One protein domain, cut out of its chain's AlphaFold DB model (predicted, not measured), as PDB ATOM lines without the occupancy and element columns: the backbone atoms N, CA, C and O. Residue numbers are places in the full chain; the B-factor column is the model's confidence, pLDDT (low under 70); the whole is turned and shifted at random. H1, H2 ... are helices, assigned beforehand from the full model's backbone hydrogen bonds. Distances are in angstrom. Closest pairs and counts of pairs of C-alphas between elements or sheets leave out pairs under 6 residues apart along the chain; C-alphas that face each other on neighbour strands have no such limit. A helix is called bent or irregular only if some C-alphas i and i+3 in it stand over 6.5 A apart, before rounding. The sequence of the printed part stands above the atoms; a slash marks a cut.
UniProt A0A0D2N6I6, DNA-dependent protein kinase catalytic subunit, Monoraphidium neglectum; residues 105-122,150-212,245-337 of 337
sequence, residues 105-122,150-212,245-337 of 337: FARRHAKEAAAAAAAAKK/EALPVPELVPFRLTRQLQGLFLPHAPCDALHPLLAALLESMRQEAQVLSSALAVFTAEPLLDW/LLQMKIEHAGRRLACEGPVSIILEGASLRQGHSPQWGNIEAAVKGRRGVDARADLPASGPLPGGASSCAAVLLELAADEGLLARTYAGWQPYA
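What this domain is: This is residues 105 to 122, 150 to 212 and 245 to 337 of the 337 residues of the protein "DNA-dependent protein kinase catalytic subunit" of Monoraphidium neglectum (UniProt A0A0D2N6I6). Four helices, H4, H5, H6 and H7, stand side by side in a curved row, each running opposite ways to the next. Where H5 ends and H6 begins, at residues 253 to 257 and Pro 262, the row meets a group of three helices, the long H3 crossing H1 and H9, their centres making a triangle; residues 206 to 212 stick out. The printed part has 174 residues, with ten named helices in the order H1 to H10 and no named strand; the class is all helix. It is compact, with a radius of gyration of the C-alphas of 16.0 A, and spans 49 by 40 by 31 A.

Where its parts are: H1, residues 105 to 119, begins with C-alpha 105 at (65.037, 205.505, 209.490) and measures 20.2 A from first to last C-alpha. After the first cut, residues 150 to 163 hold no named element, and H2 is residues 164 to 168. H3, residues 175 to 192, is the longest at 25.7 A; it is irregular, but only just, with C-alphas 178 and 181 6.8 A apart. H4 is residues 194 to 206, 18.0 A. After the second cut come H5, residues 245 to 257, 18.4 A, from C-alpha 245 at (92.398, 219.028, 194.551), and H6, residues 262 to 274, 17.7 A. H7 is residues 280 to 288, 12.1 A, and H8 residues 295 to 298. H9, residues 308 to 321, measures 20.3 A, and H10, residues 323 to 326, ends with C-alpha 326 at (85.148, 198.858, 207.652).

How they stand to each other: H5 is the hub, touching H1, H3, H4 and H6. H4 touches it at a shallow tilt of 12 degrees, opposite ways, closest at the C-alphas of Ala 194 and Leu 257, 6.1 A. H5 and H6 form a hairpin at 15 degrees, closest at C-alphas His 252 and Ile 265, 6.4 A. H6 and H7 form another at 15 degrees, closest at C-alphas Gln 274 and Trp 280, 5.9 A. H3 touches H9 at a steep tilt of 44 degrees, opposite ways, closest at C-alphas Ala 184 and Ser 310, 4.7 A. H3 touches H1 at a steep tilt of 43 degrees, the same way, closest at C-alphas Ala 110 and Leu 183, 5.2 A. H8 only just touches H9, and H10 only just touches H7, with 3 pairs of C-alphas within 8 A each. H2 touches no helix. Every O i to N i+4 pair is within hydrogen-bond range in H1, H2, H4, H5, H7 and H9; H3 has 12 of 14 and H6 7 of 9, and H8 and H10 are too short for such a pair.

The domain as a whole: The C-alphas farthest apart, of Pro 172 and Pro 208, are 50.4 A apart. Residues 123 to 149 and 213 to 244 are not printed, with C-alpha gaps of 9.1 A and 15.1 A across the cuts. Of the links that are printed whole, none is long. Mean pLDDT of the printed part is 79.9; it is under 70 at residues 105 to 106, 108 to 122, 150 to 154, 204 to 212 and 337.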
ATOM      1  N   PHE A 105      63.595 205.551 209.340       62.09
ATOM      2  CA  PHE A 105      65.037 205.505 209.490       62.09
ATOM      3  C   PHE A 105      65.713 205.133 208.172       62.09
ATOM      4  O   PHE A 105      66.635 205.817 207.748       62.09
ATOM      5  N   ALA A 106      65.192 204.129 207.469       61.91
ATOM      6  CA  ALA A 106      65.637 203.695 206.154       61.91
ATOM      7  C   ALA A 106      65.537 204.828 205.127       61.91
ATOM      8  O   ALA A 106      66.503 205.129 204.430       61.91
ATOM      9  N   ARG A 107      64.385 205.514 205.080       70.38
ATOM     10  CA  ARG A 107      64.178 206.684 204.213       70.38
ATOM     11  C   ARG A 107      65.128 207.822 204.548       70.38
ATOM     12  O   ARG A 107      65.620 208.479 203.633       70.38
ATOM     13  N   ARG A 108      65.386 208.063 205.834       65.00
ATOM     14  CA  ARG A 108      66.338 209.081 206.281       65.00
ATOM     15  C   ARG A 108      67.754 208.701 205.858       65.00
ATOM     16  O   ARG A 108      68.352 209.434 205.083       65.00
ATOM     17  N   HIS A 109      68.234 207.525 206.245       64.19
ATOM     18  CA  HIS A 109      69.579 207.051 205.927       64.19
ATOM     19  C   HIS A 109      69.850 206.950 204.429       64.19
ATOM     20  O   HIS A 109      70.935 207.325 204.008       64.19
ATOM     21  N   ALA A 110      68.883 206.527 203.610       56.38
ATOM     22  CA  ALA A 110      69.042 206.525 202.156       56.38
ATOM     23  C   ALA A 110      69.278 207.941 201.598       56.38
ATOM     24  O   ALA A 110      70.115 208.125 200.715       56.38
ATOM     25  N   LYS A 111      68.598 208.960 202.143       65.19
ATOM     26  CA  LYS A 111      68.823 210.363 201.756       65.19
ATOM     27  C   LYS A 111      70.151 210.887 202.246       65.19
ATOM     28  O   LYS A 111      70.843 211.541 201.482       65.19
ATOM     29  N   GLU A 112      70.497 210.621 203.501       62.25
ATOM     30  CA  GLU A 112      71.777 211.041 204.070       62.25
ATOM     31  C   GLU A 112      72.939 210.400 203.303       62.25
ATOM     32  O   GLU A 112      73.912 211.079 202.992       62.25
ATOM     33  N   ALA A 113      72.799 209.130 202.917       55.28
ATOM     34  CA  ALA A 113      73.751 208.386 202.102       55.28
ATOM     35  C   ALA A 113      73.897 208.962 200.689       55.28
ATOM     36  O   ALA A 113      75.019 209.193 200.248       55.28
ATOM     37  N   ALA A 114      72.800 209.238 199.980       58.91
ATOM     38  CA  ALA A 114      72.881 209.838 198.647       58.91
ATOM     39  C   ALA A 114      73.311 211.310 198.680       58.91
ATOM     40  O   ALA A 114      74.086 211.732 197.827       58.91
ATOM     41  N   ALA A 115      72.887 212.083 199.683       59.12
ATOM     42  CA  ALA A 115      73.377 213.441 199.897       59.12
ATOM     43  C   ALA A 115      74.876 213.431 200.225       59.12
ATOM     44  O   ALA A 115      75.613 214.238 199.672       59.12
ATOM     45  N   ALA A 116      75.355 212.495 201.052       55.94
ATOM     46  CA  ALA A 116      76.779 212.309 201.326       55.94
ATOM     47  C   ALA A 116      77.549 211.860 200.077       55.94
ATOM     48  O   ALA A 116      78.617 212.404 199.800       55.94
ATOM     49  N   ALA A 117      76.993 210.935 199.287       53.12
ATOM     50  CA  ALA A 117      77.575 210.510 198.019       53.12
ATOM     51  C   ALA A 117      77.689 211.693 197.045       53.12
ATOM     52  O   ALA A 117      78.740 211.895 196.446       53.12
ATOM     53  N   ALA A 118      76.666 212.540 196.946       52.38
ATOM     54  CA  ALA A 118      76.705 213.738 196.113       52.38
ATOM     55  C   ALA A 118      77.613 214.850 196.674       52.38
ATOM     56  O   ALA A 118      78.204 215.602 195.903       52.38
ATOM     57  N   ALA A 119      77.751 214.953 198.000       47.06
ATOM     58  CA  ALA A 119      78.465 216.035 198.687       47.06
ATOM     59  C   ALA A 119      79.926 215.716 199.072       47.06
ATOM     60  O   ALA A 119      80.592 216.555 199.684       47.06
ATOM     61  N   ALA A 120      80.455 214.530 198.762       41.91
ATOM     62  CA  ALA A 120      81.789 214.106 199.195       41.91
ATOM     63  C   ALA A 120      82.956 214.917 198.565       41.91
ATOM     64  O   ALA A 120      83.151 214.856 197.353       41.91
ATOM     65  N   LYS A 121      83.895 215.559 199.288       49.81
ATOM     66  CA  LYS A 121      83.783 216.581 200.354       49.81
ATOM     67  C   LYS A 121      84.959 217.581 200.253       49.81
ATOM     68  O   LYS A 121      86.102 217.176 200.060       49.81
ATOM     69  N   LYS A 122      84.717 218.887 200.468       36.59
ATOM     70  CA  LYS A 122      85.705 219.987 200.665       36.59
ATOM     71  C   LYS A 122      85.886 220.296 202.161       36.59
ATOM     72  O   LYS A 122      85.466 221.344 202.636       36.59
ATOM     73  N   GLU A 150      90.330 213.699 205.187       41.19
ATOM     74  CA  GLU A 150      91.486 214.093 204.414       41.19
ATOM     75  C   GLU A 150      92.668 214.584 205.277       41.19
ATOM     76  O   GLU A 150      93.802 214.645 204.821       41.19
ATOM     77  N   ALA A 151      92.469 214.944 206.542       45.28
ATOM     78  CA  ALA A 151      93.592 215.281 207.429       45.28
ATOM     79  C   ALA A 151      94.231 214.029 208.055       45.28
ATOM     80  O   ALA A 151      95.339 214.083 208.591       45.28
ATOM     81  N   LEU A 152      93.525 212.899 208.009       53.88
ATOM     82  CA  LEU A 152      93.994 211.642 208.562       53.88
ATOM     83  C   LEU A 152      94.986 210.951 207.617       53.88
ATOM     84  O   LEU A 152      94.810 210.976 206.398       53.88
ATOM     85  N   PRO A 153      96.019 210.280 208.147       58.28
ATOM     86  CA  PRO A 153      96.854 209.406 207.329       58.28
ATOM     87  C   PRO A 153      96.030 208.262 206.717       58.28
ATOM     88  O   PRO A 153      96.335 207.810 205.622       58.28
ATOM     89  N   VAL A 154      94.951 207.838 207.378       64.56
ATOM     90  CA  VAL A 154      94.053 206.777 206.907       64.56
ATOM     91  C   VAL A 154      93.028 207.355 205.916       64.56
ATOM     92  O   VAL A 154      92.345 208.313 206.285       64.56
ATOM     93  N   PRO A 155      92.911 206.819 204.683       70.00
ATOM     94  CA  PRO A 155      91.902 207.254 203.717       70.00
ATOM     95  C   PRO A 155      90.497 206.784 204.121       70.00
ATOM     96  O   PRO A 155      90.337 205.730 204.736       70.00
ATOM     97  N   GLU A 156      89.466 207.540 203.738       73.69
ATOM     98  CA  GLU A 156      88.080 207.069 203.827       73.69
ATOM     99  C   GLU A 156      87.765 206.180 202.620       73.69
ATOM    100  O   GLU A 156      87.842 206.624 201.477       73.69
ATOM    101  N   LEU A 157      87.460 204.908 202.890       84.00
ATOM    102  CA  LEU A 157      87.221 203.884 201.865       84.00
ATOM    103  C   LEU A 157      85.740 203.514 201.708       84.00
ATOM    104  O   LEU A 157      85.374 202.881 200.723       84.00
ATOM    105  N   VAL A 158      84.899 203.895 202.674       84.94
ATOM    106  CA  VAL A 158      83.455 203.623 202.670       84.94
ATOM    107  C   VAL A 158      82.687 204.903 202.319       84.94
ATOM    108  O   VAL A 158      83.039 205.969 202.828       84.94
ATOM    109  N   PRO A 159      81.649 204.840 201.465       82.56
ATOM    110  CA  PRO A 159      80.944 206.033 200.990       82.56
ATOM    111  C   PRO A 159      80.030 206.660 202.052       82.56
ATOM    112  O   PRO A 159      79.868 207.877 202.097       82.56
ATOM    113  N   PHE A 160      79.429 205.837 202.912       83.00
ATOM    114  CA  PHE A 160      78.611 206.263 204.043       83.00
ATOM    115  C   PHE A 160      78.602 205.187 205.129       83.00
ATOM    116  O   PHE A 160      79.076 204.068 204.932       83.00
ATOM    117  N   ARG A 161      78.074 205.535 206.305       82.06
ATOM    118  CA  ARG A 161      78.012 204.628 207.452       82.06
ATOM    119  C   ARG A 161      76.842 203.652 207.318       82.06
ATOM    120  O   ARG A 161      75.693 204.068 207.423       82.06
ATOM    121  N   LEU A 162      77.150 202.365 207.167       83.81
ATOM    122  CA  LEU A 162      76.198 201.255 207.265       83.81
ATOM    123  C   LEU A 162      76.814 200.116 208.097       83.81
ATOM    124  O   LEU A 162      77.085 199.023 207.608       83.81
ATOM    125  N   THR A 163      77.098 200.402 209.366       85.75
ATOM    126  CA  THR A 163      77.738 199.470 210.307       85.75
ATOM    127  C   THR A 163      76.778 198.387 210.804       85.75
ATOM    128  O   THR A 163      75.576 198.437 210.541       85.75
ATOM    129  N   ARG A 164      77.291 197.393 211.542       85.31
ATOM    130  CA  ARG A 164      76.498 196.239 211.997       85.31
ATOM    131  C   ARG A 164      75.282 196.631 212.837       85.31
ATOM    132  O   ARG A 164      74.218 196.064 212.610       85.31
ATOM    133  N   GLN A 165      75.390 197.597 213.751       81.88
ATOM    134  CA  GLN A 165      74.224 198.067 214.513       81.88
ATOM    135  C   GLN A 165      73.144 198.665 213.606       81.88
ATOM    136  O   GLN A 165      71.961 198.398 213.807       81.88
ATOM    137  N   LEU A 166      73.543 199.419 212.574       82.38
ATOM    138  CA  LEU A 166      72.610 199.995 211.606       82.38
ATOM    139  C   LEU A 166      71.963 198.927 210.728       82.38
ATOM    140  O   LEU A 166      70.760 198.977 210.496       82.38
ATOM    141  N   GLN A 167      72.738 197.939 210.277       85.31
ATOM    142  CA  GLN A 167      72.213 196.793 209.534       85.31
ATOM    143  C   GLN A 167      71.252 195.957 210.396       85.31
ATOM    144  O   GLN A 167      70.225 195.497 209.903       85.31
ATOM    145  N   GLY A 168      71.536 195.826 211.696       83.50
ATOM    146  CA  GLY A 168      70.702 195.104 212.655       83.50
ATOM    147  C   GLY A 168      69.285 195.666 212.802       83.50
ATOM    148  O   GLY A 168      68.372 194.914 213.134       83.50
ATOM    149  N   LEU A 169      69.068 196.948 212.486       81.81
ATOM    150  CA  LEU A 169      67.736 197.565 212.493       81.81
ATOM    151  C   LEU A 169      66.813 197.020 211.399       81.81
ATOM    152  O   LEU A 169      65.604 197.180 211.500       81.81
ATOM    153  N   PHE A 170      67.356 196.394 210.356       79.94
ATOM    154  CA  PHE A 170      66.566 195.876 209.239       79.94
ATOM    155  C   PHE A 170      66.137 194.421 209.428       79.94
ATOM    156  O   PHE A 170      65.322 193.926 208.651       79.94
ATOM    157  N   LEU A 171      66.633 193.747 210.472       80.88
ATOM    158  CA  LEU A 171      66.282 192.360 210.754       80.88
ATOM    159  C   LEU A 171      64.759 192.193 210.935       80.88
ATOM    160  O   LEU A 171      64.122 193.020 211.591       80.88
ATOM    161  N   PRO A 172      64.164 191.115 210.386       84.62
ATOM    162  CA  PRO A 172      64.824 189.956 209.768       84.62
ATOM    163  C   PRO A 172      65.206 190.136 208.285       84.62
ATOM    164  O   PRO A 172      65.752 189.211 207.690       84.62
ATOM    165  N   HIS A 173      64.911 191.285 207.676       81.06
ATOM    166  CA  HIS A 173      65.182 191.550 206.263       81.06
ATOM    167  C   HIS A 173      66.626 192.002 206.024       81.06
ATOM    168  O   HIS A 173      67.302 192.509 206.923       81.06
ATOM    169  N   ALA A 174      67.106 191.844 204.788       83.62
ATOM    170  CA  ALA A 174      68.397 192.392 204.413       83.62
ATOM    171  C   ALA A 174      68.295 193.926 204.279       83.62
ATOM    172  O   ALA A 174      67.336 194.434 203.687       83.62
ATOM    173  N   PRO A 175      69.288 194.693 204.764       81.19
ATOM    174  CA  PRO A 175      69.293 196.152 204.634       81.19
ATOM    175  C   PRO A 175      69.265 196.595 203.167       81.19
ATOM    176  O   PRO A 175      68.660 197.618 202.842       81.19
ATOM    177  N   CYS A 176      69.872 195.807 202.273       84.25
ATOM    178  CA  CYS A 176      69.859 196.054 200.836       84.25
ATOM    179  C   CYS A 176      68.432 196.105 200.278       84.25
ATOM    180  O   CYS A 176      68.128 197.029 199.533       84.25
ATOM    181  N   ASP A 177      67.537 195.206 200.690       85.94
ATOM    182  CA  ASP A 177      66.168 195.146 200.159       85.94
ATOM    183  C   ASP A 177      65.367 196.411 200.499       85.94
ATOM    184  O   ASP A 177      64.586 196.910 199.687       85.94
ATOM    185  N   ALA A 178      65.596 196.966 201.692       85.75
ATOM    186  CA  ALA A 178      64.932 198.179 202.152       85.75
ATOM    187  C   ALA A 178      65.567 199.457 201.578       85.75
ATOM    188  O   ALA A 178      64.858 200.388 201.192       85.75
ATOM    189  N   LEU A 179      66.901 199.528 201.538       87.69
ATOM    190  CA  LEU A 179      67.631 200.750 201.194       87.69
ATOM    191  C   LEU A 179      67.865 200.912 199.695       87.69
ATOM    192  O   LEU A 179      67.811 202.036 199.201       87.69
ATOM    193  N   HIS A 180      68.096 199.822 198.962       91.38
ATOM    194  CA  HIS A 180      68.412 199.866 197.536       91.38
ATOM    195  C   HIS A 180      67.367 200.623 196.706       91.38
ATOM    196  O   HIS A 180      67.751 201.573 196.025       91.38
ATOM    197  N   PRO A 181      66.059 200.300 196.763       90.38
ATOM    198  CA  PRO A 181      65.088 200.975 195.909       90.38
ATOM    199  C   PRO A 181      64.875 202.447 196.306       90.38
ATOM    200  O   PRO A 181      64.501 203.261 195.466       90.38
ATOM    201  N   LEU A 182      65.143 202.812 197.566       87.50
ATOM    202  CA  LEU A 182      65.110 204.203 198.023       87.50
ATOM    203  C   LEU A 182      66.321 204.985 197.502       87.50
ATOM    204  O   LEU A 182      66.170 206.091 196.985       87.50
ATOM    205  N   LEU A 183      67.514 204.401 197.628       86.69
ATOM    206  CA  LEU A 183      68.767 205.005 197.197       86.69
ATOM    207  C   LEU A 183      68.817 205.146 195.670       86.69
ATOM    208  O   LEU A 183      69.194 206.203 195.176       86.69
ATOM    209  N   ALA A 184      68.370 204.126 194.932       91.19
ATOM    210  CA  ALA A 184      68.279 204.149 193.475       91.19
ATOM    211  C   ALA A 184      67.343 205.260 192.977       91.19
ATOM    212  O   ALA A 184      67.744 206.050 192.126       91.19
ATOM    213  N   ALA A 185      66.137 205.376 193.549       89.81
ATOM    214  CA  ALA A 185      65.195 206.437 193.192       89.81
ATOM    215  C   ALA A 185      65.773 207.834 193.467       89.81
ATOM    216  O   ALA A 185      65.610 208.752 192.660       89.81
ATOM    217  N   LEU A 186      66.486 208.004 194.589       86.75
ATOM    218  CA  LEU A 186      67.092 209.289 194.917       86.75
ATOM    219  C   LEU A 186      68.249 209.629 193.971       86.75
ATOM    220  O   LEU A 186      68.273 210.727 193.423       86.75
ATOM    221  N   LEU A 187      69.166 208.690 193.727       88.75
ATOM    222  CA  LEU A 187      70.268 208.873 192.779       88.75
ATOM    223  C   LEU A 187      69.756 209.185 191.370       88.75
ATOM    224  O   LEU A 187      70.299 210.068 190.712       88.75
ATOM    225  N   GLU A 188      68.678 208.532 190.933       91.00
ATOM    226  CA  GLU A 188      68.062 208.814 189.637       91.00
ATOM    227  C   GLU A 188      67.475 210.229 189.588       91.00
ATOM    228  O   GLU A 188      67.722 210.958 188.629       91.00
ATOM    229  N   SER A 189      66.784 210.669 190.646       89.38
ATOM    230  CA  SER A 189      66.274 212.046 190.721       89.38
ATOM    231  C   SER A 189      67.399 213.091 190.677       89.38
ATOM    232  O   SER A 189      67.287 214.108 189.994       89.38
ATOM    233  N   MET A 190      68.525 212.816 191.343       85.81
ATOM    234  CA  MET A 190      69.698 213.692 191.330       85.81
ATOM    235  C   MET A 190      70.389 213.704 189.967       85.81
ATOM    236  O   MET A 190      70.877 214.747 189.540       85.81
ATOM    237  N   ARG A 191      70.411 212.563 189.271       88.75
ATOM    238  CA  ARG A 191      70.957 212.439 187.918       88.75
ATOM    239  C   ARG A 191      70.129 213.216 186.893       88.75
ATOM    240  O   ARG A 191      70.703 213.877 186.032       88.75
ATOM    241  N   GLN A 192      68.799 213.178 186.994       90.94
ATOM    242  CA  GLN A 192      67.895 213.943 186.120       90.94
ATOM    243  C   GLN A 192      68.081 215.456 186.288       90.94
ATOM    244  O   GLN A 192      68.071 216.200 185.312       90.94
ATOM    245  N   GLU A 193      68.332 215.896 187.519       89.69
ATOM    246  CA  GLU A 193      68.552 217.301 187.876       89.69
ATOM    247  C   GLU A 193      70.052 217.654 187.988       89.69
ATOM    248  O   GLU A 193      70.438 218.652 188.608       89.69
ATOM    249  N   ALA A 194      70.929 216.848 187.373       87.81
ATOM    250  CA  ALA A 194      72.378 216.979 187.511       87.81
ATOM    251  C   ALA A 194      72.902 218.336 187.033       87.81
ATOM    252  O   ALA A 194      73.883 218.830 187.584       87.81
ATOM    253  N   GLN A 195      72.253 218.966 186.048       88.94
ATOM    254  CA  GLN A 195      72.613 220.312 185.590       88.94
ATOM    255  C   GLN A 195      72.418 221.356 186.695       88.94
ATOM    256  O   GLN A 195      73.338 222.118 186.977       88.94
ATOM    257  N   VAL A 196      71.272 221.338 187.384       88.94
ATOM    258  CA  VAL A 196      70.978 222.266 188.490       88.94
ATOM    259  C   VAL A 196      71.974 222.072 189.632       88.94
ATOM    260  O   VAL A 196      72.539 223.040 190.142       88.94
ATOM    261  N   LEU A 197      72.240 220.814 189.998       83.88
ATOM    262  CA  LEU A 197      73.214 220.474 191.035       83.88
ATOM    263  C   LEU A 197      74.642 220.868 190.633       83.88
ATOM    264  O   LEU A 197      75.372 221.419 191.453       83.88
ATOM    265  N   SER A 198      75.030 220.655 189.376       83.75
ATOM    266  CA  SER A 198      76.360 221.019 188.871       83.75
ATOM    267  C   SER A 198      76.553 222.533 188.830       83.75
ATOM    268  O   SER A 198      77.608 223.018 189.230       83.75
ATOM    269  N   SER A 199      75.534 223.298 188.422       84.94
ATOM    270  CA  SER A 199      75.566 224.763 188.487       84.94
ATOM    271  C   SER A 199      75.699 225.261 189.928       84.94
ATOM    272  O   SER A 199      76.527 226.129 190.192       84.94
ATOM    273  N   ALA A 200      74.955 224.681 190.875       82.81
ATOM    274  CA  ALA A 200      75.082 225.027 192.289       82.81
ATOM    275  C   ALA A 200      76.493 224.714 192.828       82.81
ATOM    276  O   ALA A 200      77.127 225.574 193.436       82.81
ATOM    277  N   LEU A 201      77.030 223.522 192.540       73.31
ATOM    278  CA  LEU A 201      78.393 223.112 192.910       73.31
ATOM    279  C   LEU A 201      79.481 224.002 192.287       73.31
ATOM    280  O   LEU A 201      80.485 224.296 192.944       73.31
ATOM    281  N   ALA A 202      79.279 224.467 191.053       74.69
ATOM    282  CA  ALA A 202      80.189 225.394 190.390       74.69
ATOM    283  C   ALA A 202      80.209 226.760 191.093       74.69
ATOM    284  O   ALA A 202      81.290 227.278 191.371       74.69
ATOM    285  N   VAL A 203      79.040 227.300 191.464       78.12
ATOM    286  CA  VAL A 203      78.947 228.541 192.256       78.12
ATOM    287  C   VAL A 203      79.650 228.373 193.605       78.12
ATOM    288  O   VAL A 203      80.469 229.214 193.966       78.12
ATOM    289  N   PHE A 204      79.431 227.251 194.300       69.12
ATOM    290  CA  PHE A 204      80.119 226.957 195.563       69.12
ATOM    291  C   PHE A 204      81.637 226.826 195.419       69.12
ATOM    292  O   PHE A 204      82.363 226.987 196.395       69.12
ATOM    293  N   THR A 205      82.157 226.496 194.239       66.38
ATOM    294  CA  THR A 205      83.611 226.410 194.056       66.38
ATOM    295  C   THR A 205      84.211 227.747 193.639       66.38
ATOM    296  O   THR A 205      85.321 228.065 194.059       66.38
ATOM    297  N   ALA A 206      83.458 228.545 192.881       67.12
ATOM    298  CA  ALA A 206      83.856 229.873 192.438       67.12
ATOM    299  C   ALA A 206      83.729 230.952 193.528       67.12
ATOM    300  O   ALA A 206      84.226 232.058 193.334       67.12
ATOM    301  N   GLU A 207      83.070 230.665 194.657       67.19
ATOM    302  CA  GLU A 207      82.823 231.652 195.706       67.19
ATOM    303  C   GLU A 207      84.134 232.081 196.414       67.19
ATOM    304  O   GLU A 207      84.705 231.309 197.196       67.19
ATOM    305  N   PRO A 208      84.612 233.327 196.206       53.34
ATOM    306  CA  PRO A 208      85.913 233.793 196.707       53.34
ATOM    307  C   PRO A 208      85.952 233.927 198.238       53.34
ATOM    308  O   PRO A 208      87.013 234.010 198.851       53.34
ATOM    309  N   LEU A 209      84.784 233.929 198.881       52.16
ATOM    310  CA  LEU A 209      84.635 234.005 200.333       52.16
ATOM    311  C   LEU A 209      84.970 232.678 201.039       52.16
ATOM    312  O   LEU A 209      85.222 232.661 202.247       52.16
ATOM    313  N   LEU A 210      85.054 231.573 200.285       53.78
ATOM    314  CA  LEU A 210      85.487 230.260 200.769       53.78
ATOM    315  C   LEU A 210      87.014 230.110 200.863       53.78
ATOM    316  O   LEU A 210      87.506 228.999 201.052       53.78
ATOM    317  N   ASP A 211      87.759 231.217 200.834       56.09
ATOM    318  CA  ASP A 211      89.187 231.309 201.160       56.09
ATOM    319  C   ASP A 211      89.475 231.079 202.665       56.09
ATOM    320  O   ASP A 211      90.349 231.698 203.277       56.09
ATOM    321  N   TRP A 212      88.754 230.158 203.314       52.47
ATOM    322  CA  TRP A 212      89.061 229.710 204.675       52.47
ATOM    323  C   TRP A 212      90.438 229.041 204.749       52.47
ATOM    324  O   TRP A 212      91.007 228.964 205.827       52.47
ATOM    325  N   LEU A 245      93.275 219.838 193.700       70.56
ATOM    326  CA  LEU A 245      92.398 219.028 194.551       70.56
ATOM    327  C   LEU A 245      90.934 219.471 194.431       70.56
ATOM    328  O   LEU A 245      90.040 218.629 194.386       70.56
ATOM    329  N   LEU A 246      90.686 220.781 194.384       72.81
ATOM    330  CA  LEU A 246      89.347 221.335 194.195       72.81
ATOM    331  C   LEU A 246      88.781 220.946 192.829       72.81
ATOM    332  O   LEU A 246      87.647 220.476 192.761       72.81
ATOM    333  N   GLN A 247      89.590 221.056 191.773       72.25
ATOM    334  CA  GLN A 247      89.184 220.669 190.425       72.25
ATOM    335  C   GLN A 247      88.825 219.180 190.344       72.25
ATOM    336  O   GLN A 247      87.755 218.832 189.848       72.25
ATOM    337  N   MET A 248      89.664 218.308 190.910       76.25
ATOM    338  CA  MET A 248      89.387 216.870 190.977       76.25
ATOM    339  C   MET A 248      88.086 216.576 191.744       76.25
ATOM    340  O   MET A 248      87.319 215.703 191.359       76.25
ATOM    341  N   LYS A 249      87.788 217.315 192.819       74.94
ATOM    342  CA  LYS A 249      86.547 217.125 193.590       74.94
ATOM    343  C   LYS A 249      85.298 217.525 192.815       74.94
ATOM    344  O   LYS A 249      84.283 216.842 192.939       74.94
ATOM    345  N   ILE A 250      85.366 218.601 192.028       75.44
ATOM    346  CA  ILE A 250      84.278 218.982 191.118       75.44
ATOM    347  C   ILE A 250      84.059 217.873 190.092       75.44
ATOM    348  O   ILE A 250      82.926 217.442 189.883       75.44
ATOM    349  N   GLU A 251      85.143 217.381 189.492       82.44
ATOM    350  CA  GLU A 251      85.085 216.288 188.527       82.44
ATOM    351  C   GLU A 251      84.457 215.038 189.154       82.44
ATOM    352  O   GLU A 251      83.497 214.488 188.618       82.44
ATOM    353  N   HIS A 252      84.906 214.638 190.345       82.31
ATOM    354  CA  HIS A 252      84.332 213.512 191.083       82.31
ATOM    355  C   HIS A 252      82.853 213.717 191.392       82.31
ATOM    356  O   HIS A 252      82.083 212.771 191.264       82.31
ATOM    357  N   ALA A 253      82.425 214.924 191.769       80.19
ATOM    358  CA  ALA A 253      81.012 215.212 192.000       80.19
ATOM    359  C   ALA A 253      80.181 215.035 190.718       80.19
ATOM    360  O   ALA A 253      79.141 214.374 190.755       80.19
ATOM    361  N   GLY A 254      80.671 215.529 189.576       82.88
ATOM    362  CA  GLY A 254      80.036 215.312 188.273       82.88
ATOM    363  C   GLY A 254      79.936 213.828 187.909       82.88
ATOM    364  O   GLY A 254      78.865 213.347 187.542       82.88
ATOM    365  N   ARG A 255      81.020 213.070 188.106       86.50
ATOM    366  CA  ARG A 255      81.068 211.620 187.850       86.50
ATOM    367  C   ARG A 255      80.125 210.829 188.768       86.50
ATOM    368  O   ARG A 255      79.474 209.887 188.321       86.50
ATOM    369  N   ARG A 256      79.977 211.239 190.035       86.94
ATOM    370  CA  ARG A 256      79.000 210.647 190.971       86.94
ATOM    371  C   ARG A 256      77.561 210.920 190.545       86.94
ATOM    372  O   ARG A 256      76.752 209.996 190.563       86.94
ATOM    373  N   LEU A 257      77.248 212.143 190.108       86.38
ATOM    374  CA  LEU A 257      75.927 212.475 189.558       86.38
ATOM    375  C   LEU A 257      75.628 211.679 188.278       86.38
ATOM    376  O   LEU A 257      74.499 211.242 188.077       86.38
ATOM    377  N   ALA A 258      76.646 211.412 187.455       87.19
ATOM    378  CA  ALA A 258      76.536 210.557 186.274       87.19
ATOM    379  C   ALA A 258      76.403 209.052 186.592       87.19
ATOM    380  O   ALA A 258      76.209 208.255 185.674       87.19
ATOM    381  N   CYS A 259      76.463 208.657 187.872       87.88
ATOM    382  CA  CYS A 259      76.467 207.260 188.316       87.88
ATOM    383  C   CYS A 259      77.614 206.436 187.702       87.88
ATOM    384  O   CYS A 259      77.435 205.276 187.314       87.88
ATOM    385  N   GLU A 260      78.805 207.035 187.614       88.88
ATOM    386  CA  GLU A 260      80.033 206.282 187.362       88.88
ATOM    387  C   GLU A 260      80.407 205.389 188.550       88.88
ATOM    388  O   GLU A 260      79.989 205.623 189.687       88.88
ATOM    389  N   GLY A 261      81.229 204.370 188.284       86.44
ATOM    390  CA  GLY A 261      81.678 203.392 189.275       86.44
ATOM    391  C   GLY A 261      82.208 204.021 190.577       86.44
ATOM    392  O   GLY A 261      83.272 204.645 190.565       86.44
ATOM    393  N   PRO A 262      81.552 203.809 191.738       88.75
ATOM    394  CA  PRO A 262      82.020 204.353 193.016       88.75
ATOM    395  C   PRO A 262      83.442 203.903 193.382       88.75
ATOM    396  O   PRO A 262      84.216 204.674 193.946       88.75
ATOM    397  N   VAL A 263      83.806 202.673 192.999       90.81
ATOM    398  CA  VAL A 263      85.134 202.077 193.212       90.81
ATOM    399  C   VAL A 263      86.238 202.937 192.595       90.81
ATOM    400  O   VAL A 263      87.215 203.244 193.279       90.81
ATOM    401  N   SER A 264      86.092 203.376 191.339       88.94
ATOM    402  CA  SER A 264      87.130 204.175 190.674       88.94
ATOM    403  C   SER A 264      87.305 205.536 191.333       88.94
ATOM    404  O   SER A 264      88.431 205.983 191.524       88.94
ATOM    405  N   ILE A 265      86.201 206.165 191.744       86.38
ATOM    406  CA  ILE A 265      86.216 207.491 192.372       86.38
ATOM    407  C   ILE A 265      86.879 207.429 193.759       86.38
ATOM    408  O   ILE A 265      87.702 208.281 194.096       86.38
ATOM    409  N   ILE A 266      86.565 206.401 194.559       86.00
ATOM    410  CA  ILE A 266      87.185 206.191 195.879       86.00
ATOM    411  C   ILE A 266      88.684 205.918 195.732       86.00
ATOM    412  O   ILE A 266      89.484 206.501 196.463       86.00
ATOM    413  N   LEU A 267      89.079 205.068 194.780       88.19
ATOM    414  CA  LEU A 267      90.490 204.763 194.535       88.19
ATOM    415  C   LEU A 267      91.267 205.989 194.072       88.19
ATOM    416  O   LEU A 267      92.354 206.247 194.581       88.19
ATOM    417  N   GLU A 268      90.712 206.777 193.160       85.25
ATOM    418  CA  GLU A 268      91.358 207.998 192.696       85.25
ATOM    419  C   GLU A 268      91.584 208.974 193.862       85.25
ATOM    420  O   GLU A 268      92.706 209.441 194.072       85.25
ATOM    421  N   GLY A 269      90.571 209.173 194.714       80.75
ATOM    422  CA  GLY A 269      90.691 209.988 195.926       80.75
ATOM    423  C   GLY A 269      91.698 209.439 196.946       80.75
ATOM    424  O   GLY A 269      92.499 210.194 197.503       80.75
ATOM    425  N   ALA A 270      91.712 208.123 197.172       82.12
ATOM    426  CA  ALA A 270      92.645 207.473 198.092       82.12
ATOM    427  C   ALA A 270      94.098 207.504 197.575       82.12
ATOM    428  O   ALA A 270      95.036 207.651 198.369       82.12
ATOM    429  N   SER A 271      94.293 207.428 196.253       84.25
ATOM    430  CA  SER A 271      95.611 207.401 195.604       84.25
ATOM    431  C   SER A 271      96.413 208.678 195.854       84.25
ATOM    432  O   SER A 271      97.633 208.624 196.013       84.25
ATOM    433  N   LEU A 272      95.738 209.820 196.026       76.94
ATOM    434  CA  LEU A 272      96.384 211.097 196.335       76.94
ATOM    435  C   LEU A 272      97.227 211.066 197.613       76.94
ATOM    436  O   LEU A 272      98.123 211.896 197.787       76.94
ATOM    437  N   ARG A 273      96.912 210.155 198.540       72.25
ATOM    438  CA  ARG A 273      97.571 210.074 199.851       72.25
ATOM    439  C   ARG A 273      98.267 208.759 200.085       72.25
ATOM    440  O   ARG A 273      99.337 208.762 200.675       72.25
ATOM    441  N   GLN A 274      97.674 207.670 199.621       79.62
ATOM    442  CA  GLN A 274      98.204 206.332 199.825       79.62
ATOM    443  C   GLN A 274      98.779 205.721 198.547       79.62
ATOM    444  O   GLN A 274      99.323 204.633 198.622       79.62
ATOM    445  N   GLY A 275      98.738 206.396 197.395       81.56
ATOM    446  CA  GLY A 275      99.219 205.826 196.127       81.56
ATOM    447  C   GLY A 275     100.717 205.506 196.102       81.56
ATOM    448  O   GLY A 275     101.138 204.593 195.405       81.56
ATOM    449  N   HIS A 276     101.524 206.215 196.895       83.81
ATOM    450  CA  HIS A 276     102.961 205.950 197.053       83.81
ATOM    451  C   HIS A 276     103.272 204.964 198.190       83.81
ATOM    452  O   HIS A 276     104.432 204.629 198.426       83.81
ATOM    453  N   SER A 277     102.255 204.550 198.944       85.94
ATOM    454  CA  SER A 277     102.418 203.680 200.099       85.94
ATOM    455  C   SER A 277     102.662 202.236 199.651       85.94
ATOM    456  O   SER A 277     101.978 201.762 198.741       85.94
ATOM    457  N   PRO A 278     103.556 201.477 200.310       88.56
ATOM    458  CA  PRO A 278     103.740 200.058 200.009       88.56
ATOM    459  C   PRO A 278     102.469 199.235 200.277       88.56
ATOM    460  O   PRO A 278     102.314 198.146 199.731       88.56
ATOM    461  N   GLN A 279     101.531 199.748 201.082       86.94
ATOM    462  CA  GLN A 279     100.238 199.105 201.317       86.94
ATOM    463  C   GLN A 279      99.187 199.418 200.236       86.94
ATOM    464  O   GLN A 279      98.087 198.868 200.310       86.94
ATOM    465  N   TRP A 280      99.494 200.256 199.236       90.44
ATOM    466  CA  TRP A 280      98.537 200.672 198.203       90.44
ATOM    467  C   TRP A 280      97.874 199.490 197.500       90.44
ATOM    468  O   TRP A 280      96.652 199.455 197.412       90.44
ATOM    469  N   GLY A 281      98.649 198.477 197.096       91.31
ATOM    470  CA  GLY A 281      98.099 197.290 196.433       91.31
ATOM    471  C   GLY A 281      97.052 196.559 197.284       91.31
ATOM    472  O   GLY A 281      96.048 196.087 196.758       91.31
ATOM    473  N   ASN A 282      97.225 196.542 198.611       90.81
ATOM    474  CA  ASN A 282      96.258 195.938 199.531       90.81
ATOM    475  C   ASN A 282      94.992 196.795 199.681       90.81
ATOM    476  O   ASN A 282      93.899 196.247 199.818       90.81
ATOM    477  N   ILE A 283      95.130 198.124 199.670       88.69
ATOM    478  CA  ILE A 283      93.992 199.055 199.691       88.69
ATOM    479  C   ILE A 283      93.211 198.926 198.382       88.69
ATOM    480  O   ILE A 283      91.993 198.771 198.400       88.69
ATOM    481  N   GLU A 284      93.916 198.924 197.254       91.69
ATOM    482  CA  GLU A 284      93.332 198.808 195.927       91.69
ATOM    483  C   GLU A 284      92.559 197.497 195.761       91.69
ATOM    484  O   GLU A 284      91.404 197.511 195.336       91.69
ATOM    485  N   ALA A 285      93.156 196.373 196.169       91.94
ATOM    486  CA  ALA A 285      92.494 195.073 196.157       91.94
ATOM    487  C   ALA A 285      91.246 195.040 197.057       91.94
ATOM    488  O   ALA A 285      90.228 194.473 196.668       91.94
ATOM    489  N   ALA A 286      91.293 195.676 198.233       91.75
ATOM    490  CA  ALA A 286      90.152 195.713 199.146       91.75
ATOM    491  C   ALA A 286      88.963 196.501 198.563       91.75
ATOM    492  O   ALA A 286      87.824 196.040 198.639       91.75
ATOM    493  N   VAL A 287      89.206 197.662 197.944       91.56
ATOM    494  CA  VAL A 287      88.123 198.475 197.357       91.56
ATOM    495  C   VAL A 287      87.566 197.822 196.088       91.56
ATOM    496  O   VAL A 287      86.349 197.792 195.920       91.56
ATOM    497  N   LYS A 288      88.416 197.241 195.226       92.50
ATOM    498  CA  LYS A 288      87.959 196.529 194.015       92.50
ATOM    499  C   LYS A 288      87.123 195.285 194.323       92.50
ATOM    500  O   LYS A 288      86.268 194.935 193.520       92.50
ATOM    501  N   GLY A 289      87.348 194.652 195.473       91.88
ATOM    502  CA  GLY A 289      86.683 193.405 195.834       91.88
ATOM    503  C   GLY A 289      87.244 192.195 195.080       91.88
ATOM    504  O   GLY A 289      88.200 192.280 194.304       91.88
ATOM    505  N   ARG A 290      86.658 191.030 195.347       90.44
ATOM    506  CA  ARG A 290      87.036 189.725 194.802       90.44
ATOM    507  C   ARG A 290      86.066 189.320 193.699       90.44
ATOM    508  O   ARG A 290      84.857 189.263 193.916       90.44
ATOM    509  N   ARG A 291      86.611 188.962 192.535       88.44
ATOM    510  CA  ARG A 291      85.825 188.457 191.398       88.44
ATOM    511  C   ARG A 291      85.003 187.228 191.780       88.44
ATOM    512  O   ARG A 291      85.519 186.337 192.455       88.44
ATOM    513  N   GLY A 292      83.747 187.190 191.337       83.56
ATOM    514  CA  GLY A 292      82.809 186.101 191.626       83.56
ATOM    515  C   GLY A 292      82.267 186.059 193.061       83.56
ATOM    516  O   GLY A 292      81.473 185.174 193.366       83.56
ATOM    517  N   VAL A 293      82.679 186.985 193.933       86.38
ATOM    518  CA  VAL A 293      82.144 187.131 195.299       86.38
ATOM    519  C   VAL A 293      81.487 188.495 195.459       86.38
ATOM    520  O   VAL A 293      80.331 188.580 195.856       86.38
ATOM    521  N   ASP A 294      82.229 189.549 195.128       89.12
ATOM    522  CA  ASP A 294      81.819 190.936 195.303       89.12
ATOM    523  C   ASP A 294      81.297 191.460 193.957       89.12
ATOM    524  O   ASP A 294      82.043 191.499 192.975       89.12
ATOM    525  N   ALA A 295      80.023 191.863 193.884       85.94
ATOM    526  CA  ALA A 295      79.396 192.266 192.619       85.94
ATOM    527  C   ALA A 295      80.104 193.477 191.993       85.94
ATOM    528  O   ALA A 295      80.191 193.602 190.770       85.94
ATOM    529  N   ARG A 296      80.692 194.343 192.830       90.06
ATOM    530  CA  ARG A 296      81.503 195.479 192.380       90.06
ATOM    531  C   ARG A 296      82.784 195.096 191.622       90.06
ATOM    532  O   ARG A 296      83.297 195.935 190.885       90.06
ATOM    533  N   ALA A 297      83.294 193.872 191.776       90.25
ATOM    534  CA  ALA A 297      84.537 193.422 191.137       90.25
ATOM    535  C   ALA A 297      84.375 193.096 189.641       90.25
ATOM    536  O   ALA A 297      85.361 193.107 188.898       90.25
ATOM    537  N   ASP A 298      83.142 192.820 189.207       87.94
ATOM    538  CA  ASP A 298      82.809 192.425 187.833       87.94
ATOM    539  C   ASP A 298      82.281 193.600 186.983       87.94
ATOM    540  O   ASP A 298      82.012 193.453 185.790       87.94
ATOM    541  N   LEU A 299      82.158 194.789 187.582       87.06
ATOM    542  CA  LEU A 299      81.687 196.009 186.925       87.06
ATOM    543  C   LEU A 299      82.800 196.732 186.148       87.06
ATOM    544  O   LEU A 299      83.988 196.559 186.442       87.06
ATOM    545  N   PRO A 300      82.442 197.562 185.145       84.69
ATOM    546  CA  PRO A 300      83.429 198.322 184.389       84.69
ATOM    547  C   PRO A 300      84.236 199.250 185.302       84.69
ATOM    548  O   PRO A 300      83.703 199.899 186.201       84.69
ATOM    549  N   ALA A 301      85.541 199.327 185.037       74.50
ATOM    550  CA  ALA A 301      86.471 200.131 185.827       74.50
ATOM    551  C   ALA A 301      86.290 201.647 185.630       74.50
ATOM    552  O   ALA A 301      86.744 202.425 186.466       74.50
ATOM    553  N   SER A 302      85.668 202.072 184.529       78.75
ATOM    554  CA  SER A 302      85.410 203.477 184.219       78.75
ATOM    555  C   SER A 302      84.108 203.652 183.441       78.75
ATOM    556  O   SER A 302      83.630 202.729 182.777       78.75
ATOM    557  N   GLY A 303      83.558 204.862 183.518       81.69
ATOM    558  CA  GLY A 303      82.320 205.237 182.850       81.69
ATOM    559  C   GLY A 303      81.053 204.860 183.627       81.69
ATOM    560  O   GLY A 303      81.124 204.340 184.749       81.69
ATOM    561  N   PRO A 304      79.876 205.173 183.056       84.00
ATOM    562  CA  PRO A 304      78.591 204.913 183.691       84.00
ATOM    563  C   PRO A 304      78.356 203.419 183.904       84.00
ATOM    564  O   PRO A 304      78.616 202.602 183.017       84.00
ATOM    565  N   LEU A 305      77.827 203.058 185.073       88.00
ATOM    566  CA  LEU A 305      77.523 201.665 185.375       88.00
ATOM    567  C   LEU A 305      76.342 201.144 184.532       88.00
ATOM    568  O   LEU A 305      75.350 201.862 184.346       88.00
ATOM    569  N   PRO A 306      76.380 199.876 184.073       85.12
ATOM    570  CA  PRO A 306      75.219 199.236 183.461       85.12
ATOM    571  C   PRO A 306      74.091 199.176 184.495       85.12
ATOM    572  O   PRO A 306      74.301 198.657 185.583       85.12
ATOM    573  N   GLY A 307      72.917 199.737 184.193       85.81
ATOM    574  CA  GLY A 307      71.813 199.893 185.159       85.81
ATOM    575  C   GLY A 307      71.798 201.227 185.925       85.81
ATOM    576  O   GLY A 307      70.915 201.439 186.758       85.81
ATOM    577  N   GLY A 308      72.733 202.143 185.637       90.44
ATOM    578  CA  GLY A 308      72.705 203.535 186.096       90.44
ATOM    579  C   GLY A 308      72.603 203.681 187.616       90.44
ATOM    580  O   GLY A 308      73.412 203.127 188.361       90.44
ATOM    581  N   ALA A 309      71.591 204.422 188.075       90.94
ATOM    582  CA  ALA A 309      71.360 204.702 189.490       90.94
ATOM    583  C   ALA A 309      71.129 203.443 190.341       90.94
ATOM    584  O   ALA A 309      71.571 203.397 191.487       90.94
ATOM    585  N   SER A 310      70.496 202.402 189.784       93.06
ATOM    586  CA  SER A 310      70.247 201.151 190.509       93.06
ATOM    587  C   SER A 310      71.550 200.418 190.821       93.06
ATOM    588  O   SER A 310      71.826 200.095 191.971       93.06
ATOM    589  N   SER A 311      72.400 200.208 189.817       92.12
ATOM    590  CA  SER A 311      73.688 199.536 190.022       92.12
ATOM    591  C   SER A 311      74.637 200.370 190.877       92.12
ATOM    592  O   SER A 311      75.357 199.825 191.708       92.12
ATOM    593  N   CYS A 312      74.595 201.700 190.740       91.19
ATOM    594  CA  CYS A 312      75.317 202.609 191.628       91.19
ATOM    595  C   CYS A 312      74.875 202.435 193.092       91.19
ATOM    596  O   CYS A 312      75.723 202.267 193.968       91.19
ATOM    597  N   ALA A 313      73.565 202.383 193.358       91.19
ATOM    598  CA  ALA A 313      73.025 202.139 194.695       91.19
ATOM    599  C   ALA A 313      73.482 200.789 195.272       91.19
ATOM    600  O   ALA A 313      73.887 200.734 196.433       91.19
ATOM    601  N   ALA A 314      73.455 199.723 194.468       92.25
ATOM    602  CA  ALA A 314      73.907 198.397 194.887       92.25
ATOM    603  C   ALA A 314      75.387 198.399 195.301       92.25
ATOM    604  O   ALA A 314      75.714 197.971 196.407       92.25
ATOM    605  N   VAL A 315      76.269 198.964 194.468       91.88
ATOM    606  CA  VAL A 315      77.710 199.055 194.762       91.88
ATOM    607  C   VAL A 315      77.980 199.914 195.994       91.88
ATOM    608  O   VAL A 315      78.836 199.580 196.807       91.88
ATOM    609  N   LEU A 316      77.260 201.025 196.155       90.19
ATOM    610  CA  LEU A 316      77.411 201.897 197.317       90.19
ATOM    611  C   LEU A 316      77.008 201.201 198.625       90.19
ATOM    612  O   LEU A 316      77.708 201.352 199.624       90.19
ATOM    613  N   LEU A 317      75.912 200.437 198.617       90.94
ATOM    614  CA  LEU A 317      75.476 199.647 199.771       90.94
ATOM    615  C   LEU A 317      76.470 198.531 200.094       90.94
ATOM    616  O   LEU A 317      76.813 198.349 201.260       90.94
ATOM    617  N   GLU A 318      76.975 197.840 199.070       92.50
ATOM    618  CA  GLU A 318      78.000 196.807 199.218       92.50
ATOM    619  C   GLU A 318      79.276 197.381 199.855       92.50
ATOM    620  O   GLU A 318      79.736 196.883 200.879       92.50
ATOM    621  N   LEU A 319      79.796 198.492 199.320       90.62
ATOM    622  CA  LEU A 319      80.978 199.178 199.856       90.62
ATOM    623  C   LEU A 319      80.774 199.681 201.291       90.62
ATOM    624  O   LEU A 319      81.712 199.659 202.086       90.62
ATOM    625  N   ALA A 320      79.576 200.163 201.627       87.88
ATOM    626  CA  ALA A 320      79.265 200.678 202.960       87.88
ATOM    627  C   ALA A 320      79.139 199.569 204.021       87.88
ATOM    628  O   ALA A 320      79.383 199.833 205.201       87.88
ATOM    629  N   ALA A 321      78.753 198.358 203.608       89.50
ATOM    630  CA  ALA A 321      78.574 197.196 204.474       89.50
ATOM    631  C   ALA A 321      79.797 196.259 204.525       89.50
ATOM    632  O   ALA A 321      79.834 195.362 205.366       89.50
ATOM    633  N   ASP A 322      80.790 196.451 203.650       91.19
ATOM    634  CA  ASP A 322      81.958 195.578 203.540       91.19
ATOM    635  C   ASP A 322      82.813 195.576 204.820       91.19
ATOM    636  O   ASP A 322      83.450 196.570 205.184       91.19
ATOM    637  N   GLU A 323      82.880 194.422 205.487       89.62
ATOM    638  CA  GLU A 323      83.634 194.252 206.734       89.62
ATOM    639  C   GLU A 323      85.143 194.475 206.560       89.62
ATOM    640  O   GLU A 323      85.813 194.987 207.459       89.62
ATOM    641  N   GLY A 324      85.688 194.126 205.397       89.62
ATOM    642  CA  GLY A 324      87.084 194.353 205.056       89.62
ATOM    643  C   GLY A 324      87.406 195.838 204.915       89.62
ATOM    644  O   GLY A 324      88.462 196.279 205.385       89.62
ATOM    645  N   LEU A 325      86.520 196.624 204.305       89.56
ATOM    646  CA  LEU A 325      86.692 198.075 204.220       89.56
ATOM    647  C   LEU A 325      86.498 198.733 205.582       89.56
ATOM    648  O   LEU A 325      87.356 199.510 206.003       89.56
ATOM    649  N   LEU A 326      85.443 198.360 206.309       86.25
ATOM    650  CA  LEU A 326      85.148 198.858 207.652       86.25
ATOM    651  C   LEU A 326      86.318 198.623 208.618       86.25
ATOM    652  O   LEU A 326      86.722 199.550 209.323       86.25
ATOM    653  N   ALA A 327      86.946 197.444 208.589       87.12
ATOM    654  CA  ALA A 327      88.110 197.120 209.420       87.12
ATOM    655  C   ALA A 327      89.363 197.964 209.112       87.12
ATOM    656  O   ALA A 327      90.267 198.053 209.942       87.12
ATOM    657  N   ARG A 328      89.429 198.586 207.929       85.19
ATOM    658  CA  ARG A 328      90.550 199.429 207.475       85.19
ATOM    659  C   ARG A 328      90.260 200.926 207.598       85.19
ATOM    660  O   ARG A 328      91.078 201.743 207.176       85.19
ATOM    661  N   THR A 329      89.118 201.297 208.175       82.00
ATOM    662  CA  THR A 329      88.783 202.695 208.460       82.00
ATOM    663  C   THR A 329      89.483 203.200 209.722       82.00
ATOM    664  O   THR A 329      90.041 202.454 210.527       82.00
ATOM    665  N   TYR A 330      89.476 204.517 209.901       81.06
ATOM    666  CA  TYR A 330      90.039 205.154 211.081       81.06
ATOM    667  C   TYR A 330      89.309 204.719 212.368       81.06
ATOM    668  O   TYR A 330      88.092 204.834 212.460       81.06
ATOM    669  N   ALA A 331      90.047 204.304 213.403       75.75
ATOM    670  CA  ALA A 331      89.472 203.719 214.623       75.75
ATOM    671  C   ALA A 331      88.429 204.606 215.333       75.75
ATOM    672  O   ALA A 331      87.408 204.109 215.801       75.75
ATOM    673  N   GLY A 332      88.638 205.927 215.374       76.62
ATOM    674  CA  GLY A 332      87.669 206.860 215.968       76.62
ATOM    675  C   GLY A 332      86.441 207.135 215.094       76.62
ATOM    676  O   GLY A 332      85.613 207.954 215.474       76.62
ATOM    677  N   TRP A 333      86.329 206.497 213.925       77.94
ATOM    678  CA  TRP A 333      85.077 206.382 213.179       77.94
ATOM    679  C   TRP A 333      84.193 205.260 213.746       77.94
ATOM    680  O   TRP A 333      83.037 205.188 213.360       77.94
ATOM    681  N   GLN A 334      84.688 204.419 214.666       81.88
ATOM    682  CA  GLN A 334      83.932 203.330 215.305       81.88
ATOM    683  C   GLN A 334      83.176 202.449 214.281       81.88
ATOM    684  O   GLN A 334      81.949 202.426 214.267       81.88
ATOM    685  N   PRO A 335      83.879 201.737 213.378       76.75
ATOM    686  CA  PRO A 335      83.241 200.895 212.356       76.75
ATOM    687  C   PRO A 335      82.551 199.638 212.907       76.75
ATOM    688  O   PRO A 335      81.786 198.990 212.200       76.75
ATOM    689  N   TYR A 336      82.860 199.277 214.151       76.94
ATOM    690  CA  TYR A 336      82.346 198.104 214.861       76.94
ATOM    691  C   TYR A 336      81.068 198.384 215.657       76.94
ATOM    692  O   TYR A 336      80.476 197.437 216.177       76.94
ATOM    693  N   ALA A 337      80.707 199.663 215.801       64.12
ATOM    694  CA  ALA A 337      79.431 200.070 216.354       64.12
ATOM    695  C   ALA A 337      78.385 199.914 215.243       64.12
ATOM    696  O   ALA A 337      78.254 200.830 214.408       64.12
TER     697      ALA A 337